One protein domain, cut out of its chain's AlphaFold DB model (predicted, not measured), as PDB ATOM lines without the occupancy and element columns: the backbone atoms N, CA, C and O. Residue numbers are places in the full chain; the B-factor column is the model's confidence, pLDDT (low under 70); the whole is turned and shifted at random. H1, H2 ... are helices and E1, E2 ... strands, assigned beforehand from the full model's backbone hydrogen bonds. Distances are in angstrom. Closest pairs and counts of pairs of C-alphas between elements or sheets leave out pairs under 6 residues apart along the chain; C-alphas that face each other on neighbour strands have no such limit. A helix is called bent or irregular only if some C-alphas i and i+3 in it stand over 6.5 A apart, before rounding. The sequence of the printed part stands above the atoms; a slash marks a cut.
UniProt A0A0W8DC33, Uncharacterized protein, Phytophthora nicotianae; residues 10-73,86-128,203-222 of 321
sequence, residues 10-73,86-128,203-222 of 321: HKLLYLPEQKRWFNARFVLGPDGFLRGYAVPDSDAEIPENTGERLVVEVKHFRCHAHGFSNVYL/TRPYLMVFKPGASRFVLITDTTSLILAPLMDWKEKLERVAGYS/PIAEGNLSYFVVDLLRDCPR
ATOM      1  N   HIS A  10     -12.982   3.836 -22.972       58.28
ATOM      2  CA  HIS A  10     -14.084   2.879 -22.824       58.28
ATOM      3  C   HIS A  10     -13.614   1.427 -22.600       58.28
ATOM      4  O   HIS A  10     -14.227   0.725 -21.797       58.28
ATOM      5  N   LYS A  11     -12.506   1.000 -23.236       59.06
ATOM      6  CA  LYS A  11     -11.890  -0.324 -23.020       59.06
ATOM      7  C   LYS A  11     -11.175  -0.400 -21.668       59.06
ATOM      8  O   LYS A  11     -11.238  -1.429 -21.010       59.06
ATOM      9  N   LEU A  12     -10.545   0.695 -21.228       56.84
ATOM     10  CA  LEU A  12      -9.870   0.771 -19.920       56.84
ATOM     11  C   LEU A  12     -10.843   0.738 -18.734       56.84
ATOM     12  O   LEU A  12     -10.523   0.182 -17.690       56.84
ATOM     13  N   LEU A  13     -12.023   1.342 -18.890       60.62
ATOM     14  CA  LEU A  13     -13.056   1.419 -17.854       60.62
ATOM     15  C   LEU A  13     -14.028   0.226 -17.852       60.62
ATOM     16  O   LEU A  13     -15.007   0.270 -17.109       60.62
ATOM     17  N   TYR A  14     -13.818  -0.785 -18.709       56.47
ATOM     18  CA  TYR A  14     -14.751  -1.902 -18.935       56.47
ATOM     19  C   TYR A  14     -16.219  -1.441 -19.043       56.47
ATOM     20  O   TYR A  14     -17.122  -2.039 -18.451       56.47
ATOM     21  N   LEU A  15     -16.464  -0.339 -19.771       58.62
ATOM     22  CA  LEU A  15     -17.817   0.201 -19.905       58.62
ATOM     23  C   LEU A  15     -18.706  -0.868 -20.554       58.62
ATOM     24  O   LEU A  15     -18.353  -1.364 -21.624       58.62
ATOM     25  N   PRO A  16     -19.830  -1.256 -19.925       52.72
ATOM     26  CA  PRO A  16     -20.569  -2.428 -20.354       52.72
ATOM     27  C   PRO A  16     -21.137  -2.211 -21.750       52.72
ATOM     28  O   PRO A  16     -21.840  -1.227 -21.992       52.72
ATOM     29  N   GLU A  17     -20.885  -3.175 -22.631       52.25
ATOM     30  CA  GLU A  17     -21.434  -3.233 -23.982       52.25
ATOM     31  C   GLU A  17     -22.969  -3.196 -23.919       52.25
ATOM     32  O   GLU A  17     -23.658  -4.182 -23.647       52.25
ATOM     33  N   GLN A  18     -23.491  -1.982 -24.101       49.69
ATOM     34  CA  GLN A  18     -24.884  -1.600 -24.334       49.69
ATOM     35  C   GLN A  18     -25.934  -1.993 -23.260       49.69
ATOM     36  O   GLN A  18     -27.094  -1.609 -23.384       49.69
ATOM     37  N   LYS A  19     -25.576  -2.695 -22.172       50.28
ATOM     38  CA  LYS A  19     -26.557  -3.436 -21.341       50.28
ATOM     39  C   LYS A  19     -27.161  -2.785 -20.087       50.28
ATOM     40  O   LYS A  19     -27.938  -3.468 -19.418       50.28
ATOM     41  N   ARG A  20     -26.881  -1.510 -19.754       65.19
ATOM     42  CA  ARG A  20     -27.689  -0.733 -18.768       65.19
ATOM     43  C   ARG A  20     -27.434   0.785 -18.749       65.19
ATOM     44  O   ARG A  20     -27.100   1.356 -17.714       65.19
ATOM     45  N   TRP A  21     -27.634   1.448 -19.885       76.19
ATOM     46  CA  TRP A  21     -27.905   2.892 -19.874       76.19
ATOM     47  C   TRP A  21     -29.329   3.140 -19.353       76.19
ATOM     48  O   TRP A  21     -30.235   2.360 -19.642       76.19
ATOM     49  N   PHE A  22     -29.523   4.202 -18.574       82.31
ATOM     50  CA  PHE A  22     -30.818   4.604 -18.013       82.31
ATOM     51  C   PHE A  22     -31.242   5.953 -18.593       82.31
ATOM     52  O   PHE A  22     -30.390   6.797 -18.851       82.31
ATOM     53  N   ASN A  23     -32.543   6.193 -18.758       85.56
ATOM     54  CA  ASN A  23     -33.045   7.484 -19.233       85.56
ATOM     55  C   ASN A  23     -33.403   8.397 -18.056       85.56
ATOM     56  O   ASN A  23     -34.101   7.991 -17.125       85.56
ATOM     57  N   ALA A  24     -32.946   9.647 -18.109       85.44
ATOM     58  CA  ALA A  24     -33.342  10.684 -17.164       85.44
ATOM     59  C   ALA A  24     -33.566  12.021 -17.873       85.44
ATOM     60  O   ALA A  24     -32.864  12.366 -18.827       85.44
ATOM     61  N   ARG A  25     -34.511  12.809 -17.354       88.31
ATOM     62  CA  ARG A  25     -34.601  14.233 -17.666       88.31
ATOM     63  C   ARG A  25     -33.526  14.953 -16.865       88.31
ATOM     64  O   ARG A  25     -33.618  15.040 -15.638       88.31
ATOM     65  N   PHE A  26     -32.500  15.442 -17.544       88.38
ATOM     66  CA  PHE A  26     -31.462  16.259 -16.938       88.38
ATOM     67  C   PHE A  26     -31.863  17.730 -16.927       88.38
ATOM     68  O   PHE A  26     -32.418  18.250 -17.893       88.38
ATOM     69  N   VAL A  27     -31.551  18.389 -15.816       88.44
ATOM     70  CA  VAL A  27     -31.801  19.798 -15.530       88.44
ATOM     71  C   VAL A  27     -30.503  20.390 -14.983       88.44
ATOM     72  O   VAL A  27     -30.000  19.956 -13.943       88.44
ATOM     73  N   LEU A  28     -29.949  21.376 -15.683       86.50
ATOM     74  CA  LEU A  28     -28.805  22.160 -15.220       86.50
ATOM     75  C   LEU A  28     -29.336  23.422 -14.538       86.50
ATOM     76  O   LEU A  28     -29.846  24.325 -15.205       86.50
ATOM     77  N   GLY A  29     -29.275  23.463 -13.209       84.12
ATOM     78  CA  GLY A  29     -29.827  24.573 -12.435       84.12
ATOM     79  C   GLY A  29     -28.969  25.846 -12.503       84.12
ATOM     80  O   GLY A  29     -27.764  25.767 -12.757       84.12
ATOM     81  N   PRO A  30     -29.554  27.031 -12.234       77.31
ATOM     82  CA  PRO A  30     -28.802  28.284 -12.094       77.31
ATOM     83  C   PRO A  30     -27.879  28.298 -10.859       77.31
ATOM     84  O   PRO A  30     -27.032  29.174 -10.737       77.31
ATOM     85  N   ASP A  31     -28.018  27.314  -9.966       80.06
ATOM     86  CA  ASP A  31     -27.117  27.015  -8.848       80.06
ATOM     87  C   ASP A  31     -25.860  26.223  -9.263       80.06
ATOM     88  O   ASP A  31     -25.047  25.858  -8.417       80.06
ATOM     89  N   GLY A  32     -25.696  25.929 -10.558       79.81
ATOM     90  CA  GLY A  32     -24.558  25.175 -11.082       79.81
ATOM     91  C   GLY A  32     -24.591  23.681 -10.746       79.81
ATOM     92  O   GLY A  32     -23.573  22.999 -10.878       79.81
ATOM     93  N   PHE A  33     -25.734  23.150 -10.297       86.38
ATOM     94  CA  PHE A  33     -25.890  21.724 -10.006       86.38
ATOM     95  C   PHE A  33     -26.591  21.013 -11.167       86.38
ATOM     96  O   PHE A  33     -27.641  21.449 -11.649       86.38
ATOM     97  N   LEU A  34     -26.024  19.883 -11.592       88.44
ATOM     98  CA  LEU A  34     -26.629  19.005 -12.588       88.44
ATOM     99  C   LEU A  34     -27.510  17.973 -11.882       88.44
ATOM    100  O   LEU A  34     -27.012  17.179 -11.082       88.44
ATOM    101  N   ARG A  35     -28.809  17.973 -12.185       89.88
ATOM    102  CA  ARG A  35     -29.805  17.056 -11.615       89.88
ATOM    103  C   ARG A  35     -30.396  16.185 -12.713       89.88
ATOM    104  O   ARG A  35     -30.803  16.709 -13.739       89.88
ATOM    105  N   GLY A  36     -30.446  14.875 -12.505       88.00
ATOM    106  CA  GLY A  36     -31.131  13.923 -13.377       88.00
ATOM    107  C   GLY A  36     -32.321  13.315 -12.646       88.00
ATOM    108  O   GLY A  36     -32.154  12.753 -11.561       88.00
ATOM    109  N   TYR A  37     -33.506  13.421 -13.238       86.31
ATOM    110  CA  TYR A  37     -34.761  12.871 -12.725       86.31
ATOM    111  C   TYR A  37     -35.183  11.670 -13.570       86.31
ATOM    112  O   TYR A  37     -35.105  11.730 -14.796       86.31
ATOM    113  N   ALA A  38     -35.623  10.583 -12.938       84.62
ATOM    114  CA  ALA A  38     -36.080   9.395 -13.652       84.62
ATOM    115  C   ALA A  38     -37.274   9.734 -14.553       84.62
ATOM    116  O   ALA A  38     -38.258  10.313 -14.089       84.62
ATOM    117  N   VAL A  39     -37.194   9.332 -15.821       78.00
ATOM    118  CA  VAL A  39     -38.378   9.250 -16.681       78.00
ATOM    119  C   VAL A  39     -39.139   7.983 -16.263       78.00
ATOM    120  O   VAL A  39     -38.499   6.936 -16.161       78.00
ATOM    121  N   PRO A  40     -40.448   8.041 -15.961       65.06
ATOM    122  CA  PRO A  40     -41.229   6.837 -15.699       65.06
ATOM    123  C   PRO A  40     -41.386   6.018 -16.987       65.06
ATOM    124  O   PRO A  40     -41.645   6.582 -18.050       65.06
ATOM    125  N   ASP A  41     -41.245   4.697 -16.887       60.72
ATOM    126  CA  ASP A  41     -41.521   3.787 -17.999       60.72
ATOM    127  C   ASP A  41     -43.025   3.795 -18.327       60.72
ATOM    128  O   ASP A  41     -43.863   3.752 -17.424       60.72
ATOM    129  N   SER A  42     -43.366   3.838 -19.618       57.75
ATOM    130  CA  SER A  42     -44.730   4.085 -20.125       57.75
ATOM    131  C   SER A  42     -45.801   3.089 -19.661       57.75
ATOM    132  O   SER A  42     -46.984   3.417 -19.702       57.75
ATOM    133  N   ASP A  43     -45.387   1.893 -19.238       53.94
ATOM    134  CA  ASP A  43     -46.265   0.767 -18.897       53.94
ATOM    135  C   ASP A  43     -46.479   0.603 -17.376       53.94
ATOM    136  O   ASP A  43     -47.122  -0.350 -16.934       53.94
ATOM    137  N   ALA A  44     -45.930   1.503 -16.550       54.00
ATOM    138  CA  ALA A  44     -46.114   1.478 -15.100       54.00
ATOM    139  C   ALA A  44     -47.356   2.283 -14.677       54.00
ATOM    140  O   ALA A  44     -47.440   3.482 -14.940       54.00
ATOM    141  N   GLU A  45     -48.296   1.650 -13.965       48.81
ATOM    142  CA  GLU A  45     -49.446   2.344 -13.366       48.81
ATOM    143  C   GLU A  45     -48.967   3.464 -12.425       48.81
ATOM    144  O   GLU A  45     -48.278   3.209 -11.434       48.81
ATOM    145  N   ILE A  46     -49.309   4.716 -12.747       51.88
ATOM    146  CA  ILE A  46     -48.808   5.900 -12.038       51.88
ATOM    147  C   ILE A  46     -49.737   6.231 -10.857       51.88
ATOM    148  O   ILE A  46     -50.844   6.725 -11.088       51.88
ATOM    149  N   PRO A  47     -49.321   6.051  -9.587       46.22
ATOM    150  CA  PRO A  47     -50.030   6.654  -8.466       46.22
ATOM    151  C   PRO A  47     -49.860   8.181  -8.521       46.22
ATOM    152  O   PRO A  47     -48.740   8.679  -8.630       46.22
ATOM    153  N   GLU A  48     -50.961   8.927  -8.394       51.97
ATOM    154  CA  GLU A  48     -51.087  10.372  -8.700       51.97
ATOM    155  C   GLU A  48     -50.240  11.345  -7.837       51.97
ATOM    156  O   GLU A  48     -50.499  12.545  -7.810       51.97
ATOM    157  N   ASN A  49     -49.240  10.860  -7.095       48.44
ATOM    158  CA  ASN A  49     -48.455  11.655  -6.147       48.44
ATOM    159  C   ASN A  49     -46.946  11.318  -6.122       48.44
ATOM    160  O   ASN A  49     -46.231  11.709  -5.198       48.44
ATOM    161  N   THR A  50     -46.417  10.601  -7.124       50.91
ATOM    162  CA  THR A  50     -44.957  10.461  -7.295       50.91
ATOM    163  C   THR A  50     -44.376  11.678  -8.009       50.91
ATOM    164  O   THR A  50     -44.277  11.705  -9.236       50.91
ATOM    165  N   GLY A  51     -43.960  12.677  -7.229       57.34
ATOM    166  CA  GLY A  51     -43.116  13.767  -7.724       57.34
ATOM    167  C   GLY A  51     -41.805  13.253  -8.336       57.34
ATOM    168  O   GLY A  51     -41.337  12.160  -8.013       57.34
ATOM    169  N   GLU A  52     -41.217  14.053  -9.226       70.69
ATOM    170  CA  GLU A  52     -40.059  13.685 -10.050       70.69
ATOM    171  C   GLU A  52     -38.914  13.057  -9.235       70.69
ATOM    172  O   GLU A  52     -38.259  13.708  -8.413       70.69
ATOM    173  N   ARG A  53     -38.640  11.770  -9.472       80.56
ATOM    174  CA  ARG A  53     -37.653  11.024  -8.687       80.56
ATOM    175  C   ARG A  53     -36.232  11.387  -9.113       80.56
ATOM    176  O   ARG A  53     -35.734  10.882 -10.116       80.56
ATOM    177  N   LEU A  54     -35.557  12.209  -8.313       84.25
ATOM    178  CA  LEU A  54     -34.128  12.495  -8.456       84.25
ATOM    179  C   LEU A  54     -33.307  11.189  -8.389       84.25
ATOM    180  O   LEU A  54     -33.404  10.434  -7.420       84.25
ATOM    181  N   VAL A  55     -32.504  10.928  -9.423       84.31
ATOM    182  CA  VAL A  55     -31.623   9.746  -9.551       84.31
ATOM    183  C   VAL A  55     -30.146  10.110  -9.700       84.31
ATOM    184  O   VAL A  55     -29.284   9.305  -9.355       84.31
ATOM    185  N   VAL A  56     -29.844  11.325 -10.163       86.50
ATOM    186  CA  VAL A  56     -28.487  11.875 -10.260       86.50
ATOM    187  C   VAL A  56     -28.484  13.289  -9.688       86.50
ATOM    188  O   VAL A  56     -29.331  14.099 -10.045       86.50
ATOM    189  N   GLU A  57     -27.505  13.618  -8.848       89.88
ATOM    190  CA  GLU A  57     -27.177  15.003  -8.504       89.88
ATOM    191  C   GLU A  57     -25.651  15.155  -8.463       89.88
ATOM    192  O   GLU A  57     -24.971  14.420  -7.745       89.88
ATOM    193  N   VAL A  58     -25.103  16.098  -9.235       86.12
ATOM    194  CA  VAL A  58     -23.663  16.399  -9.270       86.12
ATOM    195  C   VAL A  58     -23.443  17.888  -9.006       86.12
ATOM    196  O   VAL A  58     -24.061  18.745  -9.637       86.12
ATOM    197  N   LYS A  59     -22.556  18.193  -8.052       86.94
ATOM    198  CA  LYS A  59     -22.258  19.546  -7.552       86.94
ATOM    199  C   LYS A  59     -20.767  19.814  -7.679       86.94
ATOM    200  O   LYS A  59     -19.983  18.942  -7.300       86.94
ATOM    201  N   HIS A  60     -20.388  21.013  -8.122       82.00
ATOM    202  CA  HIS A  60     -18.985  21.392  -8.358       82.00
ATOM    203  C   HIS A  60     -18.297  20.415  -9.332       82.00
ATOM    204  O   HIS A  60     -17.250  19.838  -9.030       82.00
ATOM    205  N   PHE A  61     -18.956  20.143 -10.461       82.69
ATOM    206  CA  PHE A  61     -18.494  19.159 -11.434       82.69
ATOM    207  C   PHE A  61     -17.494  19.750 -12.436       82.69
ATOM    208  O   PHE A  61     -17.526  20.937 -12.746       82.69
ATOM    209  N   ARG A  62     -16.643  18.884 -12.986       82.62
ATOM    210  CA  ARG A  62     -15.958  19.064 -14.268       82.62
ATOM    211  C   ARG A  62     -16.604  18.138 -15.302       82.62
ATOM    212  O   ARG A  62     -17.262  17.157 -14.943       82.62
ATOM    213  N   CYS A  63     -16.422  18.455 -16.579       83.44
ATOM    214  CA  CYS A  63     -16.935  17.674 -17.700       83.44
ATOM    215  C   CYS A  63     -15.854  17.460 -18.767       83.44
ATOM    216  O   CYS A  63     -15.107  18.384 -19.088       83.44
ATOM    217  N   HIS A  64     -15.798  16.256 -19.340       80.38
ATOM    218  CA  HIS A  64     -14.947  15.923 -20.486       80.38
ATOM    219  C   HIS A  64     -15.752  15.261 -21.599       80.38
ATOM    220  O   HIS A  64     -16.708  14.534 -21.337       80.38
ATOM    221  N   ALA A  65     -15.361  15.523 -22.842       80.62
ATOM    222  CA  ALA A  65     -16.063  15.089 -24.039       80.62
ATOM    223  C   ALA A  65     -15.245  14.012 -24.770       80.62
ATOM    224  O   ALA A  65     -14.138  14.287 -25.224       80.62
ATOM    225  N   HIS A  66     -15.793  12.802 -24.907       75.50
ATOM    226  CA  HIS A  66     -15.122  11.661 -25.539       75.50
ATOM    227  C   HIS A  66     -15.892  11.159 -26.771       75.50
ATOM    228  O   HIS A  66     -17.119  11.222 -26.816       75.50
ATOM    229  N   GLY A  67     -15.171  10.671 -27.787       71.38
ATOM    230  CA  GLY A  67     -15.734  10.138 -29.043       71.38
ATOM    231  C   GLY A  67     -16.071  11.182 -30.121       71.38
ATOM    232  O   GLY A  67     -16.158  10.837 -31.295       71.38
ATOM    233  N   PHE A  68     -16.183  12.466 -29.764       70.25
ATOM    234  CA  PHE A  68     -16.592  13.551 -30.674       70.25
ATOM    235  C   PHE A  68     -15.664  13.781 -31.883       70.25
ATOM    236  O   PHE A  68     -16.103  14.364 -32.867       70.25
ATOM    237  N   SER A  69     -14.408  13.327 -31.836       61.38
ATOM    238  CA  SER A  69     -13.443  13.445 -32.942       61.38
ATOM    239  C   SER A  69     -13.754  12.546 -34.142       61.38
ATOM    240  O   SER A  69     -13.333  12.855 -35.252       61.38
ATOM    241  N   ASN A  70     -14.465  11.435 -33.921       53.19
ATOM    242  CA  ASN A  70     -14.629  10.370 -34.916       53.19
ATOM    243  C   ASN A  70     -16.017  10.395 -35.586       53.19
ATOM    244  O   ASN A  70     -16.275   9.630 -36.513       53.19
ATOM    245  N   VAL A  71     -16.922  11.268 -35.129       56.38
ATOM    246  CA  VAL A  71     -18.290  11.372 -35.652       56.38
ATOM    247  C   VAL A  71     -18.307  12.287 -36.877       56.38
ATOM    248  O   VAL A  71     -18.492  13.499 -36.771       56.38
ATOM    249  N   TYR A  72     -18.123  11.698 -38.060       49.56
ATOM    250  CA  TYR A  72     -18.277  12.404 -39.333       49.56
ATOM    251  C   TYR A  72     -19.709  12.931 -39.496       49.56
ATOM    252  O   TYR A  72     -20.664  12.160 -39.623       49.56
ATOM    253  N   LEU A  73     -19.852  14.260 -39.527       47.28
ATOM    254  CA  LEU A  73     -21.133  14.941 -39.708       47.28
ATOM    255  C   LEU A  73     -21.724  14.601 -41.092       47.28
ATOM    256  O   LEU A  73     -21.324  15.173 -42.103       47.28
ATOM    257  N   THR A  86     -17.868   3.437 -30.644       58.88
ATOM    258  CA  THR A  86     -17.621   4.604 -29.792       58.88
ATOM    259  C   THR A  86     -18.760   5.614 -29.876       58.88
ATOM    260  O   THR A  86     -18.623   6.676 -30.488       58.88
ATOM    261  N   ARG A  87     -19.877   5.315 -29.204       69.81
ATOM    262  CA  ARG A  87     -20.925   6.317 -28.942       69.81
ATOM    263  C   ARG A  87     -20.302   7.535 -28.237       69.81
ATOM    264  O   ARG A  87     -19.587   7.342 -27.249       69.81
ATOM    265  N   PRO A  88     -20.538   8.774 -28.700       76.06
ATOM    266  CA  PRO A  88     -19.983   9.964 -28.061       76.06
ATOM    267  C   PRO A  88     -20.615  10.169 -26.678       76.06
ATOM    268  O   PRO A  88     -21.823   9.984 -26.507       76.06
ATOM    269  N   TYR A  89     -19.817  10.554 -25.683       80.88
ATOM    270  CA  TYR A  89     -20.306  10.761 -24.317       80.88
ATOM    271  C   TYR A  89     -19.599  11.897 -23.577       80.88
ATOM    272  O   TYR A  89     -18.419  12.186 -23.783       80.88
ATOM    273  N   LEU A  90     -20.344  12.512 -22.662       84.25
ATOM    274  CA  LEU A  90     -19.863  13.490 -21.699       84.25
ATOM    275  C   LEU A  90     -19.626  12.796 -20.356       84.25
ATOM    276  O   LEU A  90     -20.556  12.259 -19.756       84.25
ATOM    277  N   MET A  91     -18.386  12.804 -19.880       85.25
ATOM    278  CA  MET A  91     -18.007  12.331 -18.552       85.25
ATOM    279  C   MET A  91     -18.118  13.489 -17.561       85.25
ATOM    280  O   MET A  91     -17.307  14.413 -17.604       85.25
ATOM    281  N   VAL A  92     -19.112  13.447 -16.672       86.25
ATOM    282  CA  VAL A  92     -19.368  14.466 -15.644       86.25
ATOM    283  C   VAL A  92     -19.013  13.915 -14.265       86.25
ATOM    284  O   VAL A  92     -19.518  12.874 -13.843       86.25
ATOM    285  N   PHE A  93     -18.138  14.611 -13.541       84.62
ATOM    286  CA  PHE A  93     -17.574  14.134 -12.276       84.62
ATOM    287  C   PHE A  93     -17.268  15.293 -11.330       84.62
ATOM    288  O   PHE A  93     -16.935  16.388 -11.773       84.62
ATOM    289  N   LYS A  94     -17.330  15.062 -10.016       81.88
ATOM    290  CA  LYS A  94     -16.758  16.002  -9.041       81.88
ATOM    291  C   LYS A  94     -15.259  15.683  -8.876       81.88
ATOM    292  O   LYS A  94     -14.940  14.509  -8.685       81.88
ATOM    293  N   PRO A  95     -14.342  16.670  -8.892       74.62
ATOM    294  CA  PRO A  95     -12.937  16.443  -8.550       74.62
ATOM    295  C   PRO A  95     -12.783  15.711  -7.206       74.62
ATOM    296  O   PRO A  95     -13.483  16.018  -6.239       74.62
ATOM    297  N   GLY A  96     -11.902  14.707  -7.166       65.62
ATOM    298  CA  GLY A  96     -11.679  13.855  -5.991       65.62
ATOM    299  C   GLY A  96     -12.785  12.834  -5.669       65.62
ATOM    300  O   GLY A  96     -12.680  12.137  -4.661       65.62
ATOM    301  N   ALA A  97     -13.847  12.709  -6.477       73.00
ATOM    302  CA  ALA A  97     -14.872  11.679  -6.278       73.00
ATOM    303  C   ALA A  97     -14.509  10.354  -6.972       73.00
ATOM    304  O   ALA A  97     -14.039  10.347  -8.105       73.00
ATOM    305  N   SER A  98     -14.825   9.216  -6.337       69.25
ATOM    306  CA  SER A  98     -14.689   7.889  -6.968       69.25
ATOM    307  C   SER A  98     -15.737   7.601  -8.043       69.25
ATOM    308  O   SER A  98     -15.615   6.615  -8.766       69.25
ATOM    309  N   ARG A  99     -16.791   8.419  -8.121       79.25
ATOM    310  CA  ARG A  99     -17.928   8.227  -9.022       79.25
ATOM    311  C   ARG A  99     -18.010   9.323 -10.056       79.25
ATOM    312  O   ARG A  99     -17.860  10.503  -9.735       79.25
ATOM    313  N   PHE A 100     -18.370   8.914 -11.260       83.69
ATOM    314  CA  PHE A 100     -18.688   9.803 -12.361       83.69
ATOM    315  C   PHE A 100     -19.906   9.296 -13.126       83.69
ATOM    316  O   PHE A 100     -20.273   8.120 -13.062       83.69
ATOM    317  N   VAL A 101     -20.552  10.217 -13.826       86.25
ATOM    318  CA  VAL A 101     -21.731   9.962 -14.645       86.25
ATOM    319  C   VAL A 101     -21.323  10.163 -16.094       86.25
ATOM    320  O   VAL A 101     -20.869  11.242 -16.469       86.25
ATOM    321  N   LEU A 102     -21.468   9.123 -16.905       86.88
ATOM    322  CA  LEU A 102     -21.401   9.236 -18.354       86.88
ATOM    323  C   LEU A 102     -22.787   9.604 -18.869       86.88
ATOM    324  O   LEU A 102     -23.777   9.026 -18.422       86.88
ATOM    325  N   ILE A 103     -22.854  10.560 -19.789       86.31
ATOM    326  CA  ILE A 103     -24.095  11.076 -20.369       86.31
ATOM    327  C   ILE A 103     -23.967  11.055 -21.895       86.31
ATOM    328  O   ILE A 103     -22.960  11.503 -22.440       86.31
ATOM    329  N   THR A 104     -24.977  10.538 -22.587       84.12
ATOM    330  CA  THR A 104     -25.069  10.507 -24.054       84.12
ATOM    331  C   THR A 104     -26.503  10.808 -24.500       84.12
ATOM    332  O   THR A 104     -27.422  10.862 -23.677       84.12
ATOM    333  N   ASP A 105     -26.715  11.035 -25.795       80.62
ATOM    334  CA  ASP A 105     -28.069  11.205 -26.321       80.62
ATOM    335  C   ASP A 105     -28.862   9.886 -26.274       80.62
ATOM    336  O   ASP A 105     -28.330   8.807 -26.543       80.62
ATOM    337  N   THR A 106     -30.161  10.008 -26.002       69.69
ATOM    338  CA  THR A 106     -31.141   8.912 -25.963       69.69
ATOM    339  C   THR A 106     -31.182   8.058 -27.227       69.69
ATOM    340  O   THR A 106     -31.366   6.847 -27.135       69.69
ATOM    341  N   THR A 107     -30.974   8.652 -28.407       64.44
ATOM    342  CA  THR A 107     -30.888   7.904 -29.671       64.44
ATOM    343  C   THR A 107     -29.461   7.461 -29.992       64.44
ATOM    344  O   THR A 107     -29.264   6.614 -30.856       64.44
ATOM    345  N   SER A 108     -28.460   8.054 -29.330       58.94
ATOM    346  CA  SER A 108     -27.024   7.972 -29.644       58.94
ATOM    347  C   SER A 108     -26.629   8.419 -31.068       58.94
ATOM    348  O   SER A 108     -25.447   8.374 -31.401       58.94
ATOM    349  N   LEU A 109     -27.581   8.880 -31.890       58.03
ATOM    350  CA  LEU A 109     -27.387   9.264 -33.295       58.03
ATOM    351  C   LEU A 109     -27.295  10.785 -33.490       58.03
ATOM    352  O   LEU A 109     -26.670  11.250 -34.445       58.03
ATOM    353  N   ILE A 110     -27.910  11.583 -32.609       61.88
ATOM    354  CA  ILE A 110     -27.991  13.039 -32.778       61.88
ATOM    355  C   ILE A 110     -26.918  13.729 -31.923       61.88
ATOM    356  O   ILE A 110     -27.083  13.944 -30.725       61.88
ATOM    357  N   LEU A 111     -25.812  14.129 -32.558       64.81
ATOM    358  CA  LEU A 111     -24.682  14.777 -31.875       64.81
ATOM    359  C   LEU A 111     -24.993  16.212 -31.395       64.81
ATOM    360  O   LEU A 111     -24.418  16.673 -30.412       64.81
ATOM    361  N   ALA A 112     -25.890  16.929 -32.079       66.81
ATOM    362  CA  ALA A 112     -26.115  18.361 -31.850       66.81
ATOM    363  C   ALA A 112     -26.652  18.710 -30.438       66.81
ATOM    364  O   ALA A 112     -26.068  19.597 -29.815       66.81
ATOM    365  N   PRO A 113     -27.663  18.012 -29.869       73.00
ATOM    366  CA  PRO A 113     -28.047  18.189 -28.468       73.00
ATOM    367  C   PRO A 113     -26.886  17.928 -27.504       73.00
ATOM    368  O   PRO A 113     -26.689  18.689 -26.562       73.00
ATOM    369  N   LEU A 114     -26.082  16.888 -27.746       76.50
ATOM    370  CA  LEU A 114     -24.973  16.536 -26.859       76.50
ATOM    371  C   LEU A 114     -23.837  17.578 -26.904       76.50
ATOM    372  O   LEU A 114     -23.191  17.818 -25.888       76.50
ATOM    373  N   MET A 115     -23.633  18.250 -28.041       78.38
ATOM    374  CA  MET A 115     -22.712  19.388 -28.170       78.38
ATOM    375  C   MET A 115     -23.225  20.659 -27.472       78.38
ATOM    376  O   MET A 115     -22.456  21.328 -26.788       78.38
ATOM    377  N   ASP A 116     -24.521  20.964 -27.566       81.69
ATOM    378  CA  ASP A 116     -25.142  22.060 -26.805       81.69
ATOM    379  C   ASP A 116     -25.048  21.812 -25.283       81.69
ATOM    380  O   ASP A 116     -24.677  22.704 -24.514       81.69
ATOM    381  N   TRP A 117     -25.270  20.568 -24.845       83.56
ATOM    382  CA  TRP A 117     -25.020  20.148 -23.464       83.56
ATOM    383  C   TRP A 117     -23.543  20.242 -23.069       83.56
ATOM    384  O   TRP A 117     -23.260  20.707 -21.965       83.56
ATOM    385  N   LYS A 118     -22.602  19.879 -23.952       84.19
ATOM    386  CA  LYS A 118     -21.159  20.060 -23.724       84.19
ATOM    387  C   LYS A 118     -20.842  21.524 -23.416       84.19
ATOM    388  O   LYS A 118     -20.322  21.813 -22.344       84.19
ATOM    389  N   GLU A 119     -21.210  22.445 -24.307       82.56
ATOM    390  CA  GLU A 119     -20.935  23.874 -24.125       82.56
ATOM    391  C   GLU A 119     -21.587  24.448 -22.862       82.56
ATOM    392  O   GLU A 119     -21.001  25.291 -22.182       82.56
ATOM    393  N   LYS A 120     -22.813  24.021 -22.537       85.25
ATOM    394  CA  LYS A 120     -23.525  24.469 -21.330       85.25
ATOM    395  C   LYS A 120     -22.877  23.949 -20.049       85.25
ATOM    396  O   LYS A 120     -22.784  24.709 -19.088       85.25
ATOM    397  N   LEU A 121     -22.396  22.706 -20.038       83.62
ATOM    398  CA  LEU A 121     -21.671  22.137 -18.903       83.62
ATOM    399  C   LEU A 121     -20.276  22.762 -18.756       83.62
ATOM    400  O   LEU A 121     -19.921  23.146 -17.647       83.62
ATOM    401  N   GLU A 122     -19.528  22.963 -19.845       82.06
ATOM    402  CA  GLU A 122     -18.209  23.622 -19.818       82.06
ATOM    403  C   GLU A 122     -18.312  25.078 -19.326       82.06
ATOM    404  O   GLU A 122     -17.532  25.499 -18.473       82.06
ATOM    405  N   ARG A 123     -19.339  25.818 -19.770       80.56
ATOM    406  CA  ARG A 123     -19.636  27.198 -19.335       80.56
ATOM    407  C   ARG A 123     -20.027  27.319 -17.855       80.56
ATOM    408  O   ARG A 123     -19.879  28.395 -17.284       80.56
ATOM    409  N   VAL A 124     -20.539  26.251 -17.241       77.56
ATOM    410  CA  VAL A 124     -20.908  26.214 -15.811       77.56
ATOM    411  C   VAL A 124     -19.786  25.630 -14.943       77.56
ATOM    412  O   VAL A 124     -19.613  26.056 -13.806       77.56
ATOM    413  N   ALA A 125     -18.987  24.705 -15.479       70.12
ATOM    414  CA  ALA A 125     -17.831  24.121 -14.798       70.12
ATOM    415  C   ALA A 125     -16.586  25.033 -14.795       70.12
ATOM    416  O   ALA A 125     -15.696  24.842 -13.965       70.12
ATOM    417  N   GLY A 126     -16.485  25.989 -15.727       61.97
ATOM    418  CA  GLY A 126     -15.284  26.800 -15.944       61.97
ATOM    419  C   GLY A 126     -15.440  28.292 -15.645       61.97
ATOM    420  O   GLY A 126     -15.873  29.045 -16.512       61.97
ATOM    421  N   TYR A 127     -14.962  28.740 -14.478       46.84
ATOM    422  CA  TYR A 127     -14.655  30.155 -14.211       46.84
ATOM    423  C   TYR A 127     -13.474  30.332 -13.243       46.84
ATOM    424  O   TYR A 127     -13.617  30.106 -12.045       46.84
ATOM    425  N   SER A 128     -12.337  30.811 -13.765       39.41
ATOM    426  CA  SER A 128     -11.508  31.878 -13.157       39.41
ATOM    427  C   SER A 128     -10.272  32.164 -14.018       39.41
ATOM    428  O   SER A 128     -10.149  33.252 -14.575       39.41
ATOM    429  N   PRO A 203     -34.013  26.902 -15.567       78.19
ATOM    430  CA  PRO A 203     -32.811  26.095 -15.745       78.19
ATOM    431  C   PRO A 203     -31.999  26.571 -16.958       78.19
ATOM    432  O   PRO A 203     -32.548  27.042 -17.951       78.19
ATOM    433  N   ILE A 204     -30.676  26.415 -16.882       82.38
ATOM    434  CA  ILE A 204     -29.723  26.738 -17.957       82.38
ATOM    435  C   ILE A 204     -29.859  25.738 -19.119       82.38
ATOM    436  O   ILE A 204     -29.663  26.083 -20.287       82.38
ATOM    437  N   ALA A 205     -30.191  24.489 -18.791       84.94
ATOM    438  CA  ALA A 205     -30.427  23.405 -19.733       84.94
ATOM    439  C   ALA A 205     -31.492  22.454 -19.175       84.94
ATOM    440  O   ALA A 205     -31.485  22.162 -17.977       84.94
ATOM    441  N   GLU A 206     -32.359  21.939 -20.041       86.44
ATOM    442  CA  GLU A 206     -33.284  20.850 -19.731       86.44
ATOM    443  C   GLU A 206     -33.390  19.922 -20.948       86.44
ATOM    444  O   GLU A 206     -33.392  20.393 -22.086       86.44
ATOM    445  N   GLY A 207     -33.441  18.608 -20.727       84.56
ATOM    446  CA  GLY A 207     -33.570  17.625 -21.802       84.56
ATOM    447  C   GLY A 207     -33.452  16.182 -21.319       84.56
ATOM    448  O   GLY A 207     -32.851  15.905 -20.283       84.56
ATOM    449  N   ASN A 208     -34.026  15.251 -22.080       86.06
ATOM    450  CA  ASN A 208     -33.913  13.819 -21.808       86.06
ATOM    451  C   ASN A 208     -32.592  13.295 -22.380       86.06
ATOM    452  O   ASN A 208     -32.322  13.498 -23.561       86.06
ATOM    453  N   LEU A 209     -31.784  12.627 -21.556       86.69
ATOM    454  CA  LEU A 209     -30.499  12.037 -21.944       86.69
ATOM    455  C   LEU A 209     -30.369  10.635 -21.336       86.69
ATOM    456  O   LEU A 209     -30.936  10.345 -20.276       86.69
ATOM    457  N   SER A 210     -29.588   9.775 -21.987       85.25
ATOM    458  CA  SER A 210     -29.201   8.489 -21.416       85.25
ATOM    459  C   SER A 210     -27.958   8.660 -20.544       85.25
ATOM    460  O   SER A 210     -27.015   9.355 -20.921       85.25
ATOM    461  N   TYR A 211     -27.929   8.005 -19.383       86.00
ATOM    462  CA  TYR A 211     -26.807   8.062 -18.453       86.00
ATOM    463  C   TYR A 211     -26.370   6.687 -17.939       86.00
ATOM    464  O   TYR A 211     -27.154   5.738 -17.861       86.00
ATOM    465  N   PHE A 212     -25.099   6.604 -17.551       84.81
ATOM    466  CA  PHE A 212     -24.497   5.458 -16.877       84.81
ATOM    467  C   PHE A 212     -23.628   5.949 -15.711       84.81
ATOM    468  O   PHE A 212     -22.918   6.944 -15.843       84.81
ATOM    469  N   VAL A 213     -23.691   5.283 -14.556       82.81
ATOM    470  CA  VAL A 213     -22.942   5.683 -13.350       82.81
ATOM    471  C   VAL A 213     -21.813   4.694 -13.098       82.81
ATOM    472  O   VAL A 213     -22.066   3.521 -12.827       82.81
ATOM    473  N   VAL A 214     -20.577   5.187 -13.142       78.00
ATOM    474  CA  VAL A 214     -19.360   4.408 -12.886       78.00
ATOM    475  C   VAL A 214     -18.855   4.709 -11.473       78.00
ATOM    476  O   VAL A 214     -18.954   5.842 -10.999       78.00
ATOM    477  N   ASP A 215     -18.318   3.699 -10.787       73.31
ATOM    478  CA  ASP A 215     -17.698   3.827  -9.464       73.31
ATOM    479  C   ASP A 215     -16.329   3.138  -9.490       73.31
ATOM    480  O   ASP A 215     -16.250   1.912  -9.434       73.31
ATOM    481  N   LEU A 216     -15.256   3.930  -9.556       63.81
ATOM    482  CA  LEU A 216     -13.855   3.481  -9.615       63.81
ATOM    483  C   LEU A 216     -13.451   2.600  -8.415       63.81
ATOM    484  O   LEU A 216     -12.438   1.908  -8.457       63.81
ATOM    485  N   LEU A 217     -14.240   2.619  -7.336       58.12
ATOM    486  CA  LEU A 217     -14.052   1.794  -6.140       58.12
ATOM    487  C   LEU A 217     -14.902   0.507  -6.132       58.12
ATOM    488  O   LEU A 217     -15.106  -0.075  -5.065       58.12
ATOM    489  N   ARG A 218     -15.421   0.060  -7.287       51.97
ATOM    490  CA  ARG A 218     -16.002  -1.289  -7.434       51.97
ATOM    491  C   ARG A 218     -14.973  -2.346  -7.825       51.97
ATOM    492  O   ARG A 218     -15.013  -3.430  -7.251       51.97
ATOM    493  N   ASP A 219     -14.053  -2.018  -8.730       51.22
ATOM    494  CA  ASP A 219     -13.075  -2.986  -9.252       51.22
ATOM    495  C   ASP A 219     -11.809  -3.063  -8.383       51.22
ATOM    496  O   ASP A 219     -11.166  -4.107  -8.283       51.22
ATOM    497  N   CYS A 220     -11.507  -1.992  -7.641       45.12
ATOM    498  CA  CYS A 220     -10.629  -2.064  -6.479       45.12
ATOM    499  C   CYS A 220     -11.411  -2.625  -5.275       45.12
ATOM    500  O   CYS A 220     -12.352  -1.965  -4.819       45.12
ATOM    501  N   PRO A 221     -11.029  -3.778  -4.684       43.91
ATOM    502  CA  PRO A 221     -11.669  -4.258  -3.466       43.91
ATOM    503  C   PRO A 221     -11.511  -3.208  -2.364       43.91
ATOM    504  O   PRO A 221     -10.419  -2.686  -2.135       43.91
ATOM    505  N   ARG A 222     -12.610  -2.896  -1.666       48.94
ATOM    506  CA  ARG A 222     -12.699  -1.810  -0.674       48.94
ATOM    507  C   ARG A 222     -12.000  -2.165   0.648       48.94
ATOM    508  O   ARG A 222     -12.627  -2.197   1.706       48.94
TER     509      ARG A 222
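This is residues 10 to 73, 86 to 128 and 203 to 222 of the 321 residues of an uncharacterized protein of Phytophthora nicotianae (UniProt A0A0W8DC33). One strongly twisted sheet of seven strands folds back on itself into two leaves, E3 E2 E1 facing E6 E5 E4, with the long, bent strand E7 as hinge. Helix H1 packs on this sheet, chiefly on E4 and E5, while residues 42 to 49 stick out as a free loop. The printed part has 127 residues, with one named helix and seven named strands in the order E1 E2 E3 E4 E5 E6 H1 E7; across the sheet the order is E3 E2 E1 E7 E6 E5 E4, all antiparallel. The class is mixed, with under half of the residues in named elements; the whole is compact, with a radius of gyration of the C-alphas of 15.2 A and spans of 43 by 37 by 37 A.

Start at E7, residues 205 to 215, which bends by 87 degrees at residue 208. Its neighbours are E1, residues 22 to 28, with N 24 and O 209 3.0 A apart, and E6, residues 99 to 104, with N 102 and O 212 2.8 A apart, both within hydrogen-bond range. E1 has E2, residues 34 to 38, as its other neighbour, with N 27 and O 35 at 2.8 A, and E2 has edge strand E3, residues 54 to 58, as its other neighbour, with N 36 and O 56 at 2.8 A; E1 E2 E3 form a meander, each strand the antiparallel neighbour of the one before, and E1 and E2 as well as E2 and E3 are hairpins. E6 has E5, residues 89 to 93, as its other neighbour, the two forming a hairpin, with N 92 and O 101 at 2.8 A, and E5 has edge strand E4, residues 62 to 66, as its other neighbour, with N 64 and O 91 at 2.9 A. H1, residues 111 to 125, is on the sheet; its closest C-alphas to E4 are Ala 125 and Arg 62, 5.4 A. In H1 every O i to N i+4 pair is within hydrogen-bond range.

Find C-alpha 22 at (-30.818, 4.604, -18.013), where E1 begins. H1 runs 20.6 A from C-alpha 111 at (-24.682, 14.777, -31.875). E7 spans 25.5 A, ending at C-alpha 215, (-17.698, 3.827, -9.464).

The C-alphas farthest apart, Glu 45 and Ser 128, are 48.1 A apart. Residues 74 to 85 and 129 to 202 are cut out, with C-alpha gaps of 14.7 A and 22.2 A. E2 to E3 is a long link. Low-confidence residues include 10 to 20 and 40 to 51.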